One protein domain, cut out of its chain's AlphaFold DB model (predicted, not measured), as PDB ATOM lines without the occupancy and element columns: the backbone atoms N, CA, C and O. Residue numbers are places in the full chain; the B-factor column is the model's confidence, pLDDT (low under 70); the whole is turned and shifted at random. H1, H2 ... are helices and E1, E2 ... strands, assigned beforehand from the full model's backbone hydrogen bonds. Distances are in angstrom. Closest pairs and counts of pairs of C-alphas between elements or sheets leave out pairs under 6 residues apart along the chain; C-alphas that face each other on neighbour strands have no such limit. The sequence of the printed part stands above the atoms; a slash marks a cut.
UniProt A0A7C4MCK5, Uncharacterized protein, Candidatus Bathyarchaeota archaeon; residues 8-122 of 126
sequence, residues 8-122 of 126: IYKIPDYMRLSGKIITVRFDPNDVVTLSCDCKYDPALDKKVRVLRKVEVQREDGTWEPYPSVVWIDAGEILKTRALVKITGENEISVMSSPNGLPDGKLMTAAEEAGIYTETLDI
ATOM      1  N   ILE A   8     286.107 281.814 215.060       89.25
ATOM      2  CA  ILE A   8     287.010 280.958 214.285       89.25
ATOM      3  C   ILE A   8     288.264 281.752 213.935       89.25
ATOM      4  O   ILE A   8     288.164 282.876 213.444       89.25
ATOM      5  N   TYR A   9     289.431 281.150 214.147       86.12
ATOM      6  CA  TYR A   9     290.729 281.767 213.902       86.12
ATOM      7  C   TYR A   9     291.708 280.789 213.269       86.12
ATOM      8  O   TYR A   9     291.530 279.576 213.331       86.12
ATOM      9  N   LYS A  10     292.773 281.334 212.684       86.69
ATOM     10  CA  LYS A  10     293.911 280.566 212.188       86.69
ATOM     11  C   LYS A  10     295.129 280.862 213.047       86.69
ATOM     12  O   LYS A  10     295.485 282.028 213.194       86.69
ATOM     13  N   ILE A  11     295.756 279.824 213.588       81.12
ATOM     14  CA  ILE A  11     296.962 279.937 214.418       81.12
ATOM     15  C   ILE A  11     298.017 278.920 213.979       81.12
ATOM     16  O   ILE A  11     297.664 277.913 213.366       81.12
ATOM     17  N   PRO A  12     299.303 279.147 214.284       79.06
ATOM     18  CA  PRO A  12     300.317 278.108 214.165       79.06
ATOM     19  C   PRO A  12     299.991 276.902 215.058       79.06
ATOM     20  O   PRO A  12     299.608 277.072 216.213       79.06
ATOM     21  N   ASP A  13     300.172 275.697 214.526       79.31
ATOM     22  CA  ASP A  13     300.034 274.428 215.231       79.31
ATOM     23  C   ASP A  13     301.248 274.208 216.125       79.31
ATOM     24  O   ASP A  13     302.352 273.896 215.662       79.31
ATOM     25  N   TYR A  14     301.034 274.387 217.420       71.56
ATOM     26  CA  TYR A  14     302.074 274.238 218.425       71.56
ATOM     27  C   TYR A  14     302.143 272.829 219.011       71.56
ATOM     28  O   TYR A  14     303.166 272.502 219.602       71.56
ATOM     29  N   MET A  15     301.132 271.980 218.795       70.12
ATOM     30  CA  MET A  15     301.193 270.572 219.202       70.12
ATOM     31  C   MET A  15     302.197 269.783 218.364       70.12
ATOM     32  O   MET A  15     302.862 268.884 218.861       70.12
ATOM     33  N   ARG A  16     302.326 270.126 217.078       65.06
ATOM     34  CA  ARG A  16     303.175 269.382 216.132       65.06
ATOM     35  C   ARG A  16     304.503 270.062 215.826       65.06
ATOM     36  O   ARG A  16     305.255 269.544 215.008       65.06
ATOM     37  N   LEU A  17     304.750 271.249 216.395       60.81
ATOM     38  CA  LEU A  17     305.947 272.082 216.181       60.81
ATOM     39  C   LEU A  17     306.336 272.317 214.706       60.81
ATOM     40  O   LEU A  17     307.437 272.769 214.409       60.81
ATOM     41  N   SER A  18     305.424 272.047 213.776       61.28
ATOM     42  CA  SER A  18     305.684 272.033 212.335       61.28
ATOM     43  C   SER A  18     305.537 273.413 211.692       61.28
ATOM     44  O   SER A  18     305.813 273.576 210.507       61.28
ATOM     45  N   GLY A  19     305.033 274.401 212.442       66.19
ATOM     46  CA  GLY A  19     304.653 275.707 211.901       66.19
ATOM     47  C   GLY A  19     303.433 275.659 210.970       66.19
ATOM     48  O   GLY A  19     303.075 276.683 210.388       66.19
ATOM     49  N   LYS A  20     302.773 274.497 210.826       82.31
ATOM     50  CA  LYS A  20     301.529 274.348 210.060       82.31
ATOM     51  C   LYS A  20     300.465 275.273 210.643       82.31
ATOM     52  O   LYS A  20     300.316 275.349 211.851       82.31
ATOM     53  N   ILE A  21     299.701 275.963 209.803       86.94
ATOM     54  CA  ILE A  21     298.558 276.751 210.273       86.94
ATOM     55  C   ILE A  21     297.351 275.829 210.447       86.94
ATOM     56  O   ILE A  21     296.983 275.106 209.520       86.94
ATOM     57  N   ILE A  22     296.722 275.889 211.617       87.62
ATOM     58  CA  ILE A  22     295.483 275.182 211.946       87.62
ATOM     59  C   ILE A  22     294.338 276.167 212.148       87.62
ATOM     60  O   ILE A  22     294.538 277.327 212.519       87.62
ATOM     61  N   THR A  23     293.122 275.691 211.899       91.38
ATOM     62  CA  THR A  23     291.896 276.433 212.183       91.38
ATOM     63  C   THR A  23     291.395 276.031 213.559       91.38
ATOM     64  O   THR A  23     291.167 274.849 213.803       91.38
ATOM     65  N   VAL A  24     291.191 277.006 214.437       88.69
ATOM     66  CA  VAL A  24     290.643 276.796 215.776       88.69
ATOM     67  C   VAL A  24     289.331 277.540 215.965       88.69
ATOM     68  O   VAL A  24     289.083 278.550 215.300       88.69
ATOM     69  N   ARG A  25     288.504 277.068 216.896       90.38
ATOM     70  CA  ARG A  25     287.336 277.794 217.386       90.38
ATOM     71  C   ARG A  25     287.257 277.781 218.907       90.38
ATOM     72  O   ARG A  25     287.747 276.857 219.547       90.38
ATOM     73  N   PHE A  26     286.622 278.802 219.466       86.75
ATOM     74  CA  PHE A  26     286.371 278.909 220.902       86.75
ATOM     75  C   PHE A  26     285.160 279.799 221.194       86.75
ATOM     76  O   PHE A  26     284.756 280.617 220.358       86.75
ATOM     77  N   ASP A  27     284.605 279.652 222.397       86.50
ATOM     78  CA  ASP A  27     283.589 280.556 222.930       86.50
ATOM     79  C   ASP A  27     284.289 281.794 223.526       86.50
ATOM     80  O   ASP A  27     285.140 281.649 224.409       86.50
ATOM     81  N   PRO A  28     283.985 283.024 223.072       79.94
ATOM     82  CA  PRO A  28     284.575 284.237 223.642       79.94
ATOM     83  C   PRO A  28     284.243 284.467 225.128       79.94
ATOM     84  O   PRO A  28     284.889 285.311 225.750       79.94
ATOM     85  N   ASN A  29     283.272 283.749 225.697       83.25
ATOM     86  CA  ASN A  29     282.976 283.761 227.129       83.25
ATOM     87  C   ASN A  29     283.821 282.760 227.932       83.25
ATOM     88  O   ASN A  29     283.906 282.888 229.152       83.25
ATOM     89  N   ASP A  30     284.488 281.806 227.278       84.81
ATOM     90  CA  ASP A  30     285.382 280.835 227.919       84.81
ATOM     91  C   ASP A  30     286.794 281.417 228.102       84.81
ATOM     92  O   ASP A  30     287.802 280.805 227.755       84.81
ATOM     93  N   VAL A  31     286.877 282.627 228.660       84.31
ATOM     94  CA  VAL A  31     288.141 283.317 228.948       84.31
ATOM     95  C   VAL A  31     288.385 283.335 230.446       84.31
ATOM     96  O   VAL A  31     287.586 283.868 231.213       84.31
ATOM     97  N   VAL A  32     289.534 282.817 230.862       85.81
ATOM     98  CA  VAL A  32     289.964 282.794 232.259       85.81
ATOM     99  C   VAL A  32     291.196 283.669 232.416       85.81
ATOM    100  O   VAL A  32     292.094 283.663 231.579       85.81
ATOM    101  N   THR A  33     291.243 284.443 233.497       85.38
ATOM    102  CA  THR A  33     292.454 285.177 233.874       85.38
ATOM    103  C   THR A  33     293.205 284.367 234.915       85.38
ATOM    104  O   THR A  33     292.691 284.161 236.010       85.38
ATOM    105  N   LEU A  34     294.411 283.926 234.574       81.81
ATOM    106  CA  LEU A  34     295.293 283.195 235.473       81.81
ATOM    107  C   LEU A  34     296.394 284.108 235.990       81.81
ATOM    108  O   LEU A  34     296.859 284.994 235.272       81.81
ATOM    109  N   SER A  35     296.832 283.867 237.222       77.25
ATOM    110  CA  SER A  35     298.077 284.434 237.733       77.25
ATOM    111  C   SER A  35     299.272 283.699 237.129       77.25
ATOM    112  O   SER A  35     299.258 282.478 237.011       77.25
ATOM    113  N   CYS A  36     300.311 284.444 236.774       74.00
ATOM    114  CA  CYS A  36     301.577 283.900 236.297       74.00
ATOM    115  C   CYS A  36     302.736 284.690 236.899       74.00
ATOM    116  O   CYS A  36     302.612 285.889 237.166       74.00
ATOM    117  N   ASP A  37     303.881 284.035 237.082       70.31
ATOM    118  CA  ASP A  37     305.101 284.763 237.419       70.31
ATOM    119  C   ASP A  37     305.684 285.436 236.163       70.31
ATOM    120  O   ASP A  37     306.437 286.395 236.319       70.31
ATOM    121  N   CYS A  38     305.315 284.968 234.952       65.88
ATOM    122  CA  CYS A  38     305.520 285.581 233.623       65.88
ATOM    123  C   CYS A  38     306.869 286.301 233.415       65.88
ATOM    124  O   CYS A  38     306.985 287.205 232.592       65.88
ATOM    125  N   LYS A  39     307.937 285.877 234.108       62.31
ATOM    126  CA  LYS A  39     309.261 286.532 234.079       62.31
ATOM    127  C   LYS A  39     309.905 286.538 232.687       62.31
ATOM    128  O   LYS A  39     310.937 287.165 232.486       62.31
ATOM    129  N   TYR A  40     309.312 285.799 231.759       60.38
ATOM    130  CA  TYR A  40     309.758 285.578 230.396       60.38
ATOM    131  C   TYR A  40     308.996 286.419 229.354       60.38
ATOM    132  O   TYR A  40     309.425 286.455 228.204       60.38
ATOM    133  N   ASP A  41     307.903 287.097 229.726       61.69
ATOM    134  CA  ASP A  41     307.163 288.015 228.850       61.69
ATOM    135  C   ASP A  41     306.859 289.323 229.612       61.69
ATOM    136  O   ASP A  41     305.890 289.387 230.374       61.69
ATOM    137  N   PRO A  42     307.674 290.381 229.431       62.06
ATOM    138  CA  PRO A  42     307.501 291.648 230.140       62.06
ATOM    139  C   PRO A  42     306.223 292.400 229.741       62.06
ATOM    140  O   PRO A  42     305.861 293.362 230.414       62.06
ATOM    141  N   ALA A  43     305.531 291.982 228.673       65.12
ATOM    142  CA  ALA A  43     304.237 292.545 228.295       65.12
ATOM    143  C   ALA A  43     303.071 291.976 229.127       65.12
ATOM    144  O   ALA A  43     301.939 292.439 228.980       65.12
ATOM    145  N   LEU A  44     303.313 290.976 229.985       64.81
ATOM    146  CA  LEU A  44     302.292 290.366 230.834       64.81
ATOM    147  C   LEU A  44     302.410 290.853 232.281       64.81
ATOM    148  O   LEU A  44     303.374 290.570 232.989       64.81
ATOM    149  N   ASP A  45     301.378 291.555 232.744       66.31
ATOM    150  CA  ASP A  45     301.294 292.120 234.093       66.31
ATOM    151  C   ASP A  45     300.861 291.069 235.134       66.31
ATOM    152  O   ASP A  45     299.721 291.067 235.604       66.31
ATOM    153  N   LYS A  46     301.749 290.104 235.438       74.31
ATOM    154  CA  LYS A  46     301.559 288.986 236.409       74.31
ATOM    155  C   LYS A  46     300.273 288.163 236.238       74.31
ATOM    156  O   LYS A  46     299.893 287.364 237.103       74.31
ATOM    157  N   LYS A  47     299.564 288.385 235.139       77.25
ATOM    158  CA  LYS A  47     298.292 287.782 234.791       77.25
ATOM    159  C   LYS A  47     298.261 287.566 233.294       77.25
ATOM    160  O   LYS A  47     298.751 288.386 232.519       77.25
ATOM    161  N   VAL A  48     297.626 286.480 232.893       78.00
ATOM    162  CA  VAL A  48     297.423 286.130 231.493       78.00
ATOM    163  C   VAL A  48     295.972 285.717 231.297       78.00
ATOM    164  O   VAL A  48     295.390 285.018 232.127       78.00
ATOM    165  N   ARG A  49     295.361 286.189 230.209       80.94
ATOM    166  CA  ARG A  49     294.025 285.755 229.793       80.94
ATOM    167  C   ARG A  49     294.180 284.578 228.850       80.94
ATOM    168  O   ARG A  49     294.780 284.747 227.791       80.94
ATOM    169  N   VAL A  50     293.639 283.431 229.229       80.75
ATOM    170  CA  VAL A  50     293.747 282.165 228.499       80.75
ATOM    171  C   VAL A  50     292.349 281.652 228.186       80.75
ATOM    172  O   VAL A  50     291.402 281.898 228.936       80.75
ATOM    173  N   LEU A  51     292.213 280.949 227.070       83.56
ATOM    174  CA  LEU A  51     290.973 280.262 226.735       83.56
ATOM    175  C   LEU A  51     290.837 278.983 227.565       83.56
ATOM    176  O   LEU A  51     291.803 278.250 227.750       83.56
ATOM    177  N   ARG A  52     289.633 278.721 228.080       83.31
ATOM    178  CA  ARG A  52     289.319 277.478 228.798       83.31
ATOM    179  C   ARG A  52     289.153 276.307 227.851       83.31
ATOM    180  O   ARG A  52     289.628 275.210 228.134       83.31
ATOM    181  N   LYS A  53     288.454 276.550 226.745       84.81
ATOM    182  CA  LYS A  53     288.131 275.549 225.737       84.81
ATOM    183  C   LYS A  53     288.500 276.088 224.370       84.81
ATOM    184  O   LYS A  53     287.999 277.127 223.944       84.81
ATOM    185  N   VAL A  54     289.363 275.351 223.691       86.69
ATOM    186  CA  VAL A  54     289.710 275.568 222.291       86.69
ATOM    187  C   VAL A  54     289.467 274.255 221.575       86.69
ATOM    188  O   VAL A  54     289.705 273.182 222.126       86.69
ATOM    189  N   GLU A  55     288.963 274.342 220.355       90.69
ATOM    190  CA  GLU A  55     288.821 273.196 219.472       90.69
ATOM    191  C   GLU A  55     289.578 273.458 218.176       90.69
ATOM    192  O   GLU A  55     289.594 274.588 217.687       90.69
ATOM    193  N   VAL A  56     290.170 272.419 217.599       91.00
ATOM    194  CA  VAL A  56     290.832 272.464 216.291       91.00
ATOM    195  C   VAL A  56     289.987 271.737 215.252       91.00
ATOM    196  O   VAL A  56     289.309 270.756 215.558       91.00
ATOM    197  N   GLN A  57     289.999 272.239 214.018       93.88
ATOM    198  CA  GLN A  57     289.324 271.600 212.897       93.88
ATOM    199  C   GLN A  57     290.198 270.486 212.307       93.88
ATOM    200  O   GLN A  57     291.329 270.735 211.880       93.88
ATOM    201  N   ARG A  58     289.649 269.273 212.230       90.06
ATOM    202  CA  ARG A  58     290.240 268.130 211.529       90.06
ATOM    203  C   ARG A  58     290.050 268.235 210.014       90.06
ATOM    204  O   ARG A  58     289.246 269.020 209.515       90.06
ATOM    205  N   GLU A  59     290.779 267.406 209.269       88.56
ATOM    206  CA  GLU A  59     290.706 267.360 207.798       88.56
ATOM    207  C   GLU A  59     289.331 266.908 207.280       88.56
ATOM    208  O   GLU A  59     288.898 267.351 206.220       88.56
ATOM    209  N   ASP A  60     288.610 266.097 208.059       92.12
ATOM    210  CA  ASP A  60     287.229 265.675 207.786       92.12
ATOM    211  C   ASP A  60     286.176 266.756 208.120       92.12
ATOM    212  O   ASP A  60     284.977 266.542 207.947       92.12
ATOM    213  N   GLY A  61     286.615 267.927 208.597       91.06
ATOM    214  CA  GLY A  61     285.767 269.054 208.975       91.06
ATOM    215  C   GLY A  61     285.179 268.973 210.386       91.06
ATOM    216  O   GLY A  61     284.502 269.920 210.802       91.06
ATOM    217  N   THR A  62     285.436 267.892 211.130       93.94
ATOM    218  CA  THR A  62     285.025 267.763 212.533       93.94
ATOM    219  C   THR A  62     285.893 268.622 213.454       93.94
ATOM    220  O   THR A  62     286.942 269.133 213.059       93.94
ATOM    221  N   TRP A  63     285.422 268.821 214.684       92.56
ATOM    222  CA  TRP A  63     286.104 269.621 215.696       92.56
ATOM    223  C   TRP A  63     286.469 268.743 216.881       92.56
ATOM    224  O   TRP A  63     285.648 267.944 217.330       92.56
ATOM    225  N   GLU A  64     287.686 268.906 217.382       91.38
ATOM    226  CA  GLU A  64     288.192 268.168 218.535       91.38
ATOM    227  C   GLU A  64     288.827 269.113 219.559       91.38
ATOM    228  O   GLU A  64     289.292 270.186 219.164       91.38
ATOM    229  N   PRO A  65     288.879 268.738 220.851       89.38
ATOM    230  CA  PRO A  65     289.580 269.516 221.865       89.38
ATOM    231  C   PRO A  65     291.029 269.801 221.466       89.38
ATOM    232  O   PRO A  65     291.743 268.921 220.991       89.38
ATOM    233  N   TYR A  66     291.466 271.033 221.696       86.31
ATOM    234  CA  TYR A  66     292.836 271.475 221.476       86.31
ATOM    235  C   TYR A  66     293.344 272.154 222.756       86.31
ATOM    236  O   TYR A  66     292.638 273.003 223.316       86.31
ATOM    237  N   PRO A  67     294.522 271.766 223.271       80.62
ATOM    238  CA  PRO A  67     295.000 272.244 224.563       80.62
ATOM    239  C   PRO A  67     295.259 273.740 224.509       80.62
ATOM    240  O   PRO A  67     295.899 274.220 223.590       80.62
ATOM    241  N   SER A  68     294.784 274.494 225.498       79.75
ATOM    242  CA  SER A  68     295.020 275.947 225.550       79.75
ATOM    243  C   SER A  68     296.341 276.304 226.223       79.75
ATOM    244  O   SER A  68     296.840 277.418 226.038       79.75
ATOM    245  N   VAL A  69     296.896 275.353 226.983       77.00
ATOM    246  CA  VAL A  69     298.238 275.400 227.564       77.00
ATOM    247  C   VAL A  69     298.972 274.118 227.198       77.00
ATOM    248  O   VAL A  69     298.464 273.027 227.455       77.00
ATOM    249  N   VAL A  70     300.165 274.247 226.621       75.00
ATOM    250  CA  VAL A  70     301.011 273.096 226.279       75.00
ATOM    251  C   VAL A  70     302.382 273.203 226.923       75.00
ATOM    252  O   VAL A  70     303.042 274.254 226.886       75.00
ATOM    253  N   TRP A  71     302.808 272.067 227.462       71.31
ATOM    254  CA  TRP A  71     304.099 271.841 228.094       71.31
ATOM    255  C   TRP A  71     304.932 270.953 227.202       71.31
ATOM    256  O   TRP A  71     304.409 270.054 226.560       71.31
ATOM    257  N   ILE A  72     306.221 271.236 227.142       64.12
ATOM    258  CA  ILE A  72     307.190 270.388 226.472       64.12
ATOM    259  C   ILE A  72     308.080 269.825 227.561       64.12
ATOM    260  O   ILE A  72     308.814 270.581 228.202       64.12
ATOM    261  N   ASP A  73     307.994 268.522 227.766       62.41
ATOM    262  CA  ASP A  73     309.018 267.784 228.475       62.41
ATOM    263  C   ASP A  73     310.139 267.469 227.482       62.41
ATOM    264  O   ASP A  73     309.903 266.992 226.376       62.41
ATOM    265  N   ALA A  74     311.351 267.866 227.835       57.66
ATOM    266  CA  ALA A  74     312.547 267.687 227.024       57.66
ATOM    267  C   ALA A  74     313.662 267.109 227.905       57.66
ATOM    268  O   ALA A  74     314.802 267.586 227.883       57.66
ATOM    269  N   GLY A  75     313.308 266.149 228.764       64.06
ATOM    270  CA  GLY A  75     314.203 265.553 229.748       64.06
ATOM    271  C   GLY A  75     314.465 266.491 230.929       64.06
ATOM    272  O   GLY A  75     313.580 266.779 231.726       64.06
ATOM    273  N   GLU A  76     315.697 266.988 231.082       50.78
ATOM    274  CA  GLU A  76     316.109 267.739 232.286       50.78
ATOM    275  C   GLU A  76     315.497 269.152 232.408       50.78
ATOM    276  O   GLU A  76     315.688 269.824 233.425       50.78
ATOM    277  N   ILE A  77     314.772 269.636 231.391       52.88
ATOM    278  CA  ILE A  77     314.184 270.983 231.375       52.88
ATOM    279  C   ILE A  77     312.742 270.926 230.857       52.88
ATOM    280  O   ILE A  77     312.512 270.813 229.654       52.88
ATOM    281  N   LEU A  78     311.776 271.112 231.761       50.81
ATOM    282  CA  LEU A  78     310.371 271.355 231.417       50.81
ATOM    283  C   LEU A  78     310.227 272.748 230.790       50.81
ATOM    284  O   LEU A  78     310.510 273.750 231.441       50.81
ATOM    285  N   LYS A  79     309.752 272.845 229.548       59.16
ATOM    286  CA  LYS A  79     309.569 274.114 228.828       59.16
ATOM    287  C   LYS A  79     308.077 274.441 228.691       59.16
ATOM    288  O   LYS A  79     307.340 273.704 228.046       59.16
ATOM    289  N   THR A  80     307.608 275.582 229.213       55.78
ATOM    290  CA  THR A  80     306.266 276.105 228.862       55.78
ATOM    291  C   THR A  80     306.330 276.747 227.480       55.78
ATOM    292  O   THR A  80     307.040 277.745 227.310       55.78
ATOM    293  N   ARG A  81     305.607 276.227 226.477       58.38
ATOM    294  CA  ARG A  81     305.738 276.752 225.103       58.38
ATOM    295  C   ARG A  81     304.502 277.360 224.463       58.38
ATOM    296  O   ARG A  81     304.706 278.107 223.516       58.38
ATOM    297  N   ALA A  82     303.277 277.130 224.918       56.50
ATOM    298  CA  ALA A  82     302.141 277.757 224.241       56.50
ATOM    299  C   ALA A  82     301.000 278.073 225.197       56.50
ATOM    300  O   ALA A  82     300.466 277.172 225.836       56.50
ATOM    301  N   LEU A  83     300.615 279.347 225.252       61.56
ATOM    302  CA  LEU A  83     299.304 279.777 225.734       61.56
ATOM    303  C   LEU A  83     298.589 280.459 224.577       61.56
ATOM    304  O   LEU A  83     299.159 281.376 223.975       61.56
ATOM    305  N   VAL A  84     297.347 280.065 224.292       60.41
ATOM    306  CA  VAL A  84     296.466 280.889 223.454       60.41
ATOM    307  C   VAL A  84     296.003 282.061 224.313       60.41
ATOM    308  O   VAL A  84     295.017 281.961 225.047       60.41
ATOM    309  N   LYS A  85     296.767 283.158 224.276       66.00
ATOM    310  CA  LYS A  85     296.437 284.382 225.003       66.00
ATOM    311  C   LYS A  85     295.598 285.314 224.149       66.00
ATOM    312  O   LYS A  85     295.781 285.405 222.937       66.00
ATOM    313  N   ILE A  86     294.714 286.053 224.801       60.25
ATOM    314  CA  ILE A  86     293.956 287.127 224.162       60.25
ATOM    315  C   ILE A  86     294.758 288.432 224.280       60.25
ATOM    316  O   ILE A  86     294.976 288.908 225.393       60.25
ATOM    317  N   THR A  87     295.204 289.005 223.156       60.91
ATOM    318  CA  THR A  87     296.017 290.242 223.101       60.91
ATOM    319  C   THR A  87     295.201 291.518 222.877       60.91
ATOM    320  O   THR A  87     295.742 292.612 222.997       60.91
ATOM    321  N   GLY A  88     293.899 291.397 222.614       60.03
ATOM    322  CA  GLY A  88     292.959 292.505 222.399       60.03
ATOM    323  C   GLY A  88     291.507 292.019 222.473       60.03
ATOM    324  O   GLY A  88     291.267 290.882 222.858       60.03
ATOM    325  N   GLU A  89     290.507 292.821 222.098       55.59
ATOM    326  CA  GLU A  89     289.095 292.373 222.170       55.59
ATOM    327  C   GLU A  89     288.792 291.138 221.299       55.59
ATOM    328  O   GLU A  89     287.863 290.385 221.597       55.59
ATOM    329  N   ASN A  90     289.585 290.895 220.248       56.41
ATOM    330  CA  ASN A  90     289.358 289.821 219.278       56.41
ATOM    331  C   ASN A  90     290.640 289.178 218.738       56.41
ATOM    332  O   ASN A  90     290.574 288.466 217.739       56.41
ATOM    333  N   GLU A  91     291.791 289.427 219.351       65.06
ATOM    334  CA  GLU A  91     293.067 288.907 218.864       65.06
ATOM    335  C   GLU A  91     293.550 287.784 219.765       65.06
ATOM    336  O   GLU A  91     293.656 287.958 220.980       65.06
ATOM    337  N   ILE A  92     293.830 286.635 219.154       70.75
ATOM    338  CA  ILE A  92     294.521 285.537 219.814       70.75
ATOM    339  C   ILE A  92     295.975 285.516 219.362       70.75
ATOM    340  O   ILE A  92     296.283 285.654 218.179       70.75
ATOM    341  N   SER A  93     296.869 285.322 220.318       67.81
ATOM    342  CA  SER A  93     298.293 285.159 220.084       67.81
ATOM    343  C   SER A  93     298.782 283.933 220.832       67.81
ATOM    344  O   SER A  93     298.272 283.595 221.900       67.81
ATOM    345  N   VAL A  94     299.778 283.269 220.262       65.62
ATOM    346  CA  VAL A  94     300.469 282.163 220.915       65.62
ATOM    347  C   VAL A  94     301.734 282.726 221.544       65.62
ATOM    348  O   VAL A  94     302.577 283.288 220.848       65.62
ATOM    349  N   MET A  95     301.867 282.586 222.859       64.62
ATOM    350  CA  MET A  95     303.091 282.954 223.575       64.62
ATOM    351  C   MET A  95     303.880 281.713 223.978       64.62
ATOM    352  O   MET A  95     303.304 280.740 224.453       64.62
ATOM    353  N   SER A  96     305.201 281.793 223.843       60.72
ATOM    354  CA  SER A  96     306.148 280.778 224.301       60.72
ATOM    355  C   SER A  96     307.156 281.413 225.254       60.72
ATOM    356  O   SER A  96     307.481 282.589 225.099       60.72
ATOM    357  N   SER A  97     307.641 280.666 226.249       58.28
ATOM    358  CA  SER A  97     308.763 281.122 227.074       58.28
ATOM    359  C   SER A  97     310.048 281.067 226.237       58.28
ATOM    360  O   SER A  97     310.469 279.960 225.888       58.28
ATOM    361  N   PRO A  98     310.695 282.204 225.898       51.84
ATOM    362  CA  PRO A  98     311.918 282.211 225.087       51.84
ATOM    363  C   PRO A  98     313.059 281.400 225.715       51.84
ATOM    364  O   PRO A  98     313.860 280.814 224.993       51.84
ATOM    365  N   ASN A  99     313.093 281.313 227.048       52.25
ATOM    366  CA  ASN A  99     314.119 280.582 227.794       52.25
ATOM    367  C   ASN A  99     313.678 279.169 228.204       52.25
ATOM    368  O   ASN A  99     314.428 278.480 228.885       52.25
ATOM    369  N   GLY A 100     312.462 278.746 227.838       50.78
ATOM    370  CA  GLY A 100     311.963 277.414 228.168       50.78
ATOM    371  C   GLY A 100     311.889 277.128 229.670       50.78
ATOM    372  O   GLY A 100     312.015 275.979 230.060       50.78
ATOM    373  N   LEU A 101     311.713 278.143 230.521       55.59
ATOM    374  CA  LEU A 101     311.474 277.906 231.946       55.59
ATOM    375  C   LEU A 101     309.992 277.581 232.181       55.59
ATOM    376  O   LEU A 101     309.143 278.294 231.630       55.59
ATOM    377  N   PRO A 102     309.680 276.557 232.991       56.75
ATOM    378  CA  PRO A 102     308.313 276.176 233.291       56.75
ATOM    379  C   PRO A 102     307.696 277.169 234.289       56.75
ATOM    380  O   PRO A 102     308.262 277.405 235.357       56.75
ATOM    381  N   ASP A 103     306.526 277.741 233.988       69.75
ATOM    382  CA  ASP A 103     305.747 278.498 234.985       69.75
ATOM    383  C   ASP A 103     304.820 277.545 235.759       69.75
ATOM    384  O   ASP A 103     303.630 277.426 235.475       69.75
ATOM    385  N   GLY A 104     305.370 276.826 236.741       68.19
ATOM    386  CA  GLY A 104     304.608 275.834 237.516       68.19
ATOM    387  C   GLY A 104     303.366 276.398 238.226       68.19
ATOM    388  O   GLY A 104     302.389 275.674 238.430       68.19
ATOM    389  N   LYS A 105     303.349 277.701 238.549       73.94
ATOM    390  CA  LYS A 105     302.152 278.361 239.093       73.94
ATOM    391  C   LYS A 105     301.067 278.500 238.038       73.94
ATOM    392  O   LYS A 105     299.906 278.254 238.341       73.94
ATOM    393  N   LEU A 106     301.441 278.867 236.816       76.50
ATOM    394  CA  LEU A 106     300.503 278.951 235.706       76.50
ATOM    395  C   LEU A 106     299.909 277.583 235.358       76.50
ATOM    396  O   LEU A 106     298.720 277.519 235.071       76.50
ATOM    397  N   MET A 107     300.704 276.506 235.426       74.19
ATOM    398  CA  MET A 107     300.210 275.133 235.242       74.19
ATOM    399  C   MET A 107     299.128 274.792 236.259       74.19
ATOM    400  O   MET A 107     297.998 274.486 235.893       74.19
ATOM    401  N   THR A 108     299.480 274.916 237.538       78.19
ATOM    402  CA  THR A 108     298.577 274.599 238.645       78.19
ATOM    403  C   THR A 108     297.295 275.425 238.528       78.19
ATOM    404  O   THR A 108     296.196 274.887 238.586       78.19
ATOM    405  N   ALA A 109     297.426 276.725 238.247       82.12
ATOM    406  CA  ALA A 109     296.283 277.609 238.054       82.12
ATOM    407  C   ALA A 109     295.432 277.232 236.827       82.12
ATOM    408  O   ALA A 109     294.218 277.428 236.848       82.12
ATOM    409  N   ALA A 110     296.038 276.713 235.754       81.25
ATOM    410  CA  ALA A 110     295.318 276.277 234.563       81.25
ATOM    411  C   ALA A 110     294.495 275.009 234.827       81.25
ATOM    412  O   ALA A 110     293.305 274.978 234.500       81.25
ATOM    413  N   GLU A 111     295.100 274.009 235.470       82.25
ATOM    414  CA  GLU A 111     294.421 272.777 235.882       82.25
ATOM    415  C   GLU A 111     293.270 273.076 236.856       82.25
ATOM    416  O   GLU A 111     292.135 272.657 236.622       82.25
ATOM    417  N   GLU A 112     293.516 273.893 237.889       86.06
ATOM    418  CA  GLU A 112     292.493 274.337 238.851       86.06
ATOM    419  C   GLU A 112     291.343 275.108 238.179       86.06
ATOM    420  O   GLU A 112     290.189 275.030 238.605       86.06
ATOM    421  N   ALA A 113     291.634 275.840 237.101       84.81
ATOM    422  CA  ALA A 113     290.640 276.574 236.323       84.81
ATOM    423  C   ALA A 113     289.861 275.709 235.312       84.81
ATOM    424  O   ALA A 113     288.987 276.242 234.602       84.81
ATOM    425  N   GLY A 114     290.166 274.408 235.234       84.25
ATOM    426  CA  GLY A 114     289.576 273.466 234.283       84.25
ATOM    427  C   GLY A 114     289.951 273.768 232.832       84.25
ATOM    428  O   GLY A 114     289.147 273.527 231.930       84.25
ATOM    429  N   ILE A 115     291.119 274.375 232.609       84.75
ATOM    430  CA  ILE A 115     291.660 274.596 231.269       84.75
ATOM    431  C   ILE A 115     292.227 273.274 230.764       84.75
ATOM    432  O   ILE A 115     292.913 272.567 231.496       84.75
ATOM    433  N   TYR A 116     291.954 272.945 229.503       84.50
ATOM    434  CA  TYR A 116     292.564 271.770 228.894       84.50
ATOM    435  C   TYR A 116     294.064 272.004 228.664       84.50
ATOM    436  O   TYR A 116     294.456 272.890 227.891       84.50
ATOM    437  N   THR A 117     294.881 271.210 229.352       79.44
ATOM    438  CA  THR A 117     296.343 271.217 229.295       79.44
ATOM    439  C   THR A 117     296.868 269.905 228.715       79.44
ATOM    440  O   THR A 117     296.295 268.847 228.963       79.44
ATOM    441  N   GLU A 118     297.977 269.960 227.977       78.88
ATOM    442  CA  GLU A 118     298.683 268.775 227.465       78.88
ATOM    443  C   GLU A 118     300.187 268.884 227.722       78.88
ATOM    444  O   GLU A 118     300.750 269.985 227.701       78.88
ATOM    445  N   THR A 119     300.835 267.736 227.927       74.25
ATOM    446  CA  THR A 119     302.299 267.630 228.005       74.25
ATOM    447  C   THR A 119     302.799 266.841 226.804       74.25
ATOM    448  O   THR A 119     302.430 265.689 226.608       74.25
ATOM    449  N   LEU A 120     303.624 267.481 225.987       70.06
ATOM    450  CA  LEU A 120     304.339 266.866 224.883       70.06
ATOM    451  C   LEU A 120     305.677 266.367 225.394       70.06
ATOM    452  O   LEU A 120     306.507 267.173 225.807       70.06
ATOM    453  N   ASP A 121     305.887 265.063 225.320       66.31
ATOM    454  CA  ASP A 121     307.216 264.491 225.472       66.31
ATOM    455  C   ASP A 121     307.959 264.642 224.145       66.31
ATOM    456  O   ASP A 121     307.456 264.248 223.084       66.31
ATOM    457  N   ILE A 122     309.112 265.299 224.179       62.38
ATOM    458  CA  ILE A 122     309.960 265.471 223.010       62.38
ATOM    459  C   ILE A 122     311.317 264.889 223.352       62.38
ATOM    460  O   ILE A 122     312.114 265.523 224.046       62.38
TER     461      ILE A 122
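AT A GLANCE: This is residues 8 to 122 of the 126 residues of an uncharacterized protein of Candidatus Bathyarchaeota archaeon (UniProt A0A7C4MCK5). Two small sheets of four strands each are joined by E6, which runs on with a bend into E7, and they come near each other again where E1 passes E9. The hairpin of E3 and E4 packs on the second of these sheets through E4, which comes close to E8 and runs on with a bend into E5, and one short helix, H1, packs on E3 and only grazes the sheet of E9, E8, E7 and E10. The printed part has 115 residues with ten named strands and one named helix, in the order E1 E2 E3 E4 E5 E6 E7 E8 E9 H1 E10, and its class is mostly strand. One sheet runs E9 E8 E7 E10 and is mixed, the other runs E1 E2 E5 E6 and is antiparallel, and E3 and E4 form a third, antiparallel one. The whole is compact, with a radius of gyration of the C-alphas of 13.5 A and spans of 38 by 32 by 24 A.

IN THESE COORDINATES: In the first sheet E8, residues 79 to 86, is the longest strand at 20.9 A, beginning with C-alpha 79 at (309.569, 274.114, 228.828). Beside it are E7, residues 69 to 73, 13.2 A long, and E9, residues 92 to 95. E10, residues 117 to 121, is 13.3 A long and ends with C-alpha 121 at (307.216, 264.491, 225.472). In the second sheet E1 spans residues 8 to 12, from C-alpha 8 at (287.010, 280.958, 214.285), and E2 spans residues 21 to 26 over 16.3 A. E5 spans residues 54 to 57 and E6 residues 63 to 66. The third sheet has E3, residues 31 to 35, and E4, residues 47 to 51. H1 spans residues 104 to 112, 12.3 A long.

HOW THE PARTS SIT: E7, E8 and E9 form a meander, each strand the antiparallel neighbour of the one before. E7 and E8 form a hairpin, with N 70 and O 82 3.0 A apart. E8 and E9 form another, with N 85 and O 93 at 2.8 A. The pairing is staggered: E8 pairs with E7 over residues 79 to 83 and with E9 over residues 83 to 86. E7 and E10 are parallel at 22 degrees, with N 73 and O 120 at 2.8 A. E9, H1 and E10 form a split strand-helix-strand unit, two strands running the same way with E8 and E7 between them in the sheet, and its crossover is right-handed. H1 is on this sheet but only grazes it, with residues 104 to 111. The closest C-alphas of H1 and E3 are those of Ala 109 and Leu 34, 6.2 A apart. In H1 every O i to N i+4 pair is within hydrogen-bond range. The closest C-alphas of E4 and E8 are those of Val 50 and Lys 85, 4.9 A apart. E3 and E4 form a hairpin, with N 32 and O 50 at 2.8 A. E4 runs on into E5 across a break of 2 residues, at 42 degrees, and E6 into E7 across 2 residues, at 60 degrees. The second sheet is strongly twisted, with edge strands E1 and E6. Its pairs include N 24 and O 9 at 2.8 A for E1 and E2, N 55 and O 25 at 2.9 A for E2 and E5, and N 66 and O 54 at 2.8 A for E5 and E6. The closest C-alphas of E1 and E9 are those of Ile 11 and Val 94, 7.7 A apart. H1 is not on the second sheet.

THE WHOLE: The two C-alphas farthest apart are those of Lys 39 and Asp 60, at 40.1 A. The printed part has no cut. The link from E3 to E4, 11 residues, is long. The mean pLDDT of the printed part is 73.8, and 46 residues are under 70: residues 16 to 19, 38 to 45, 72 to 91, 93 to 104 and 121 to 122.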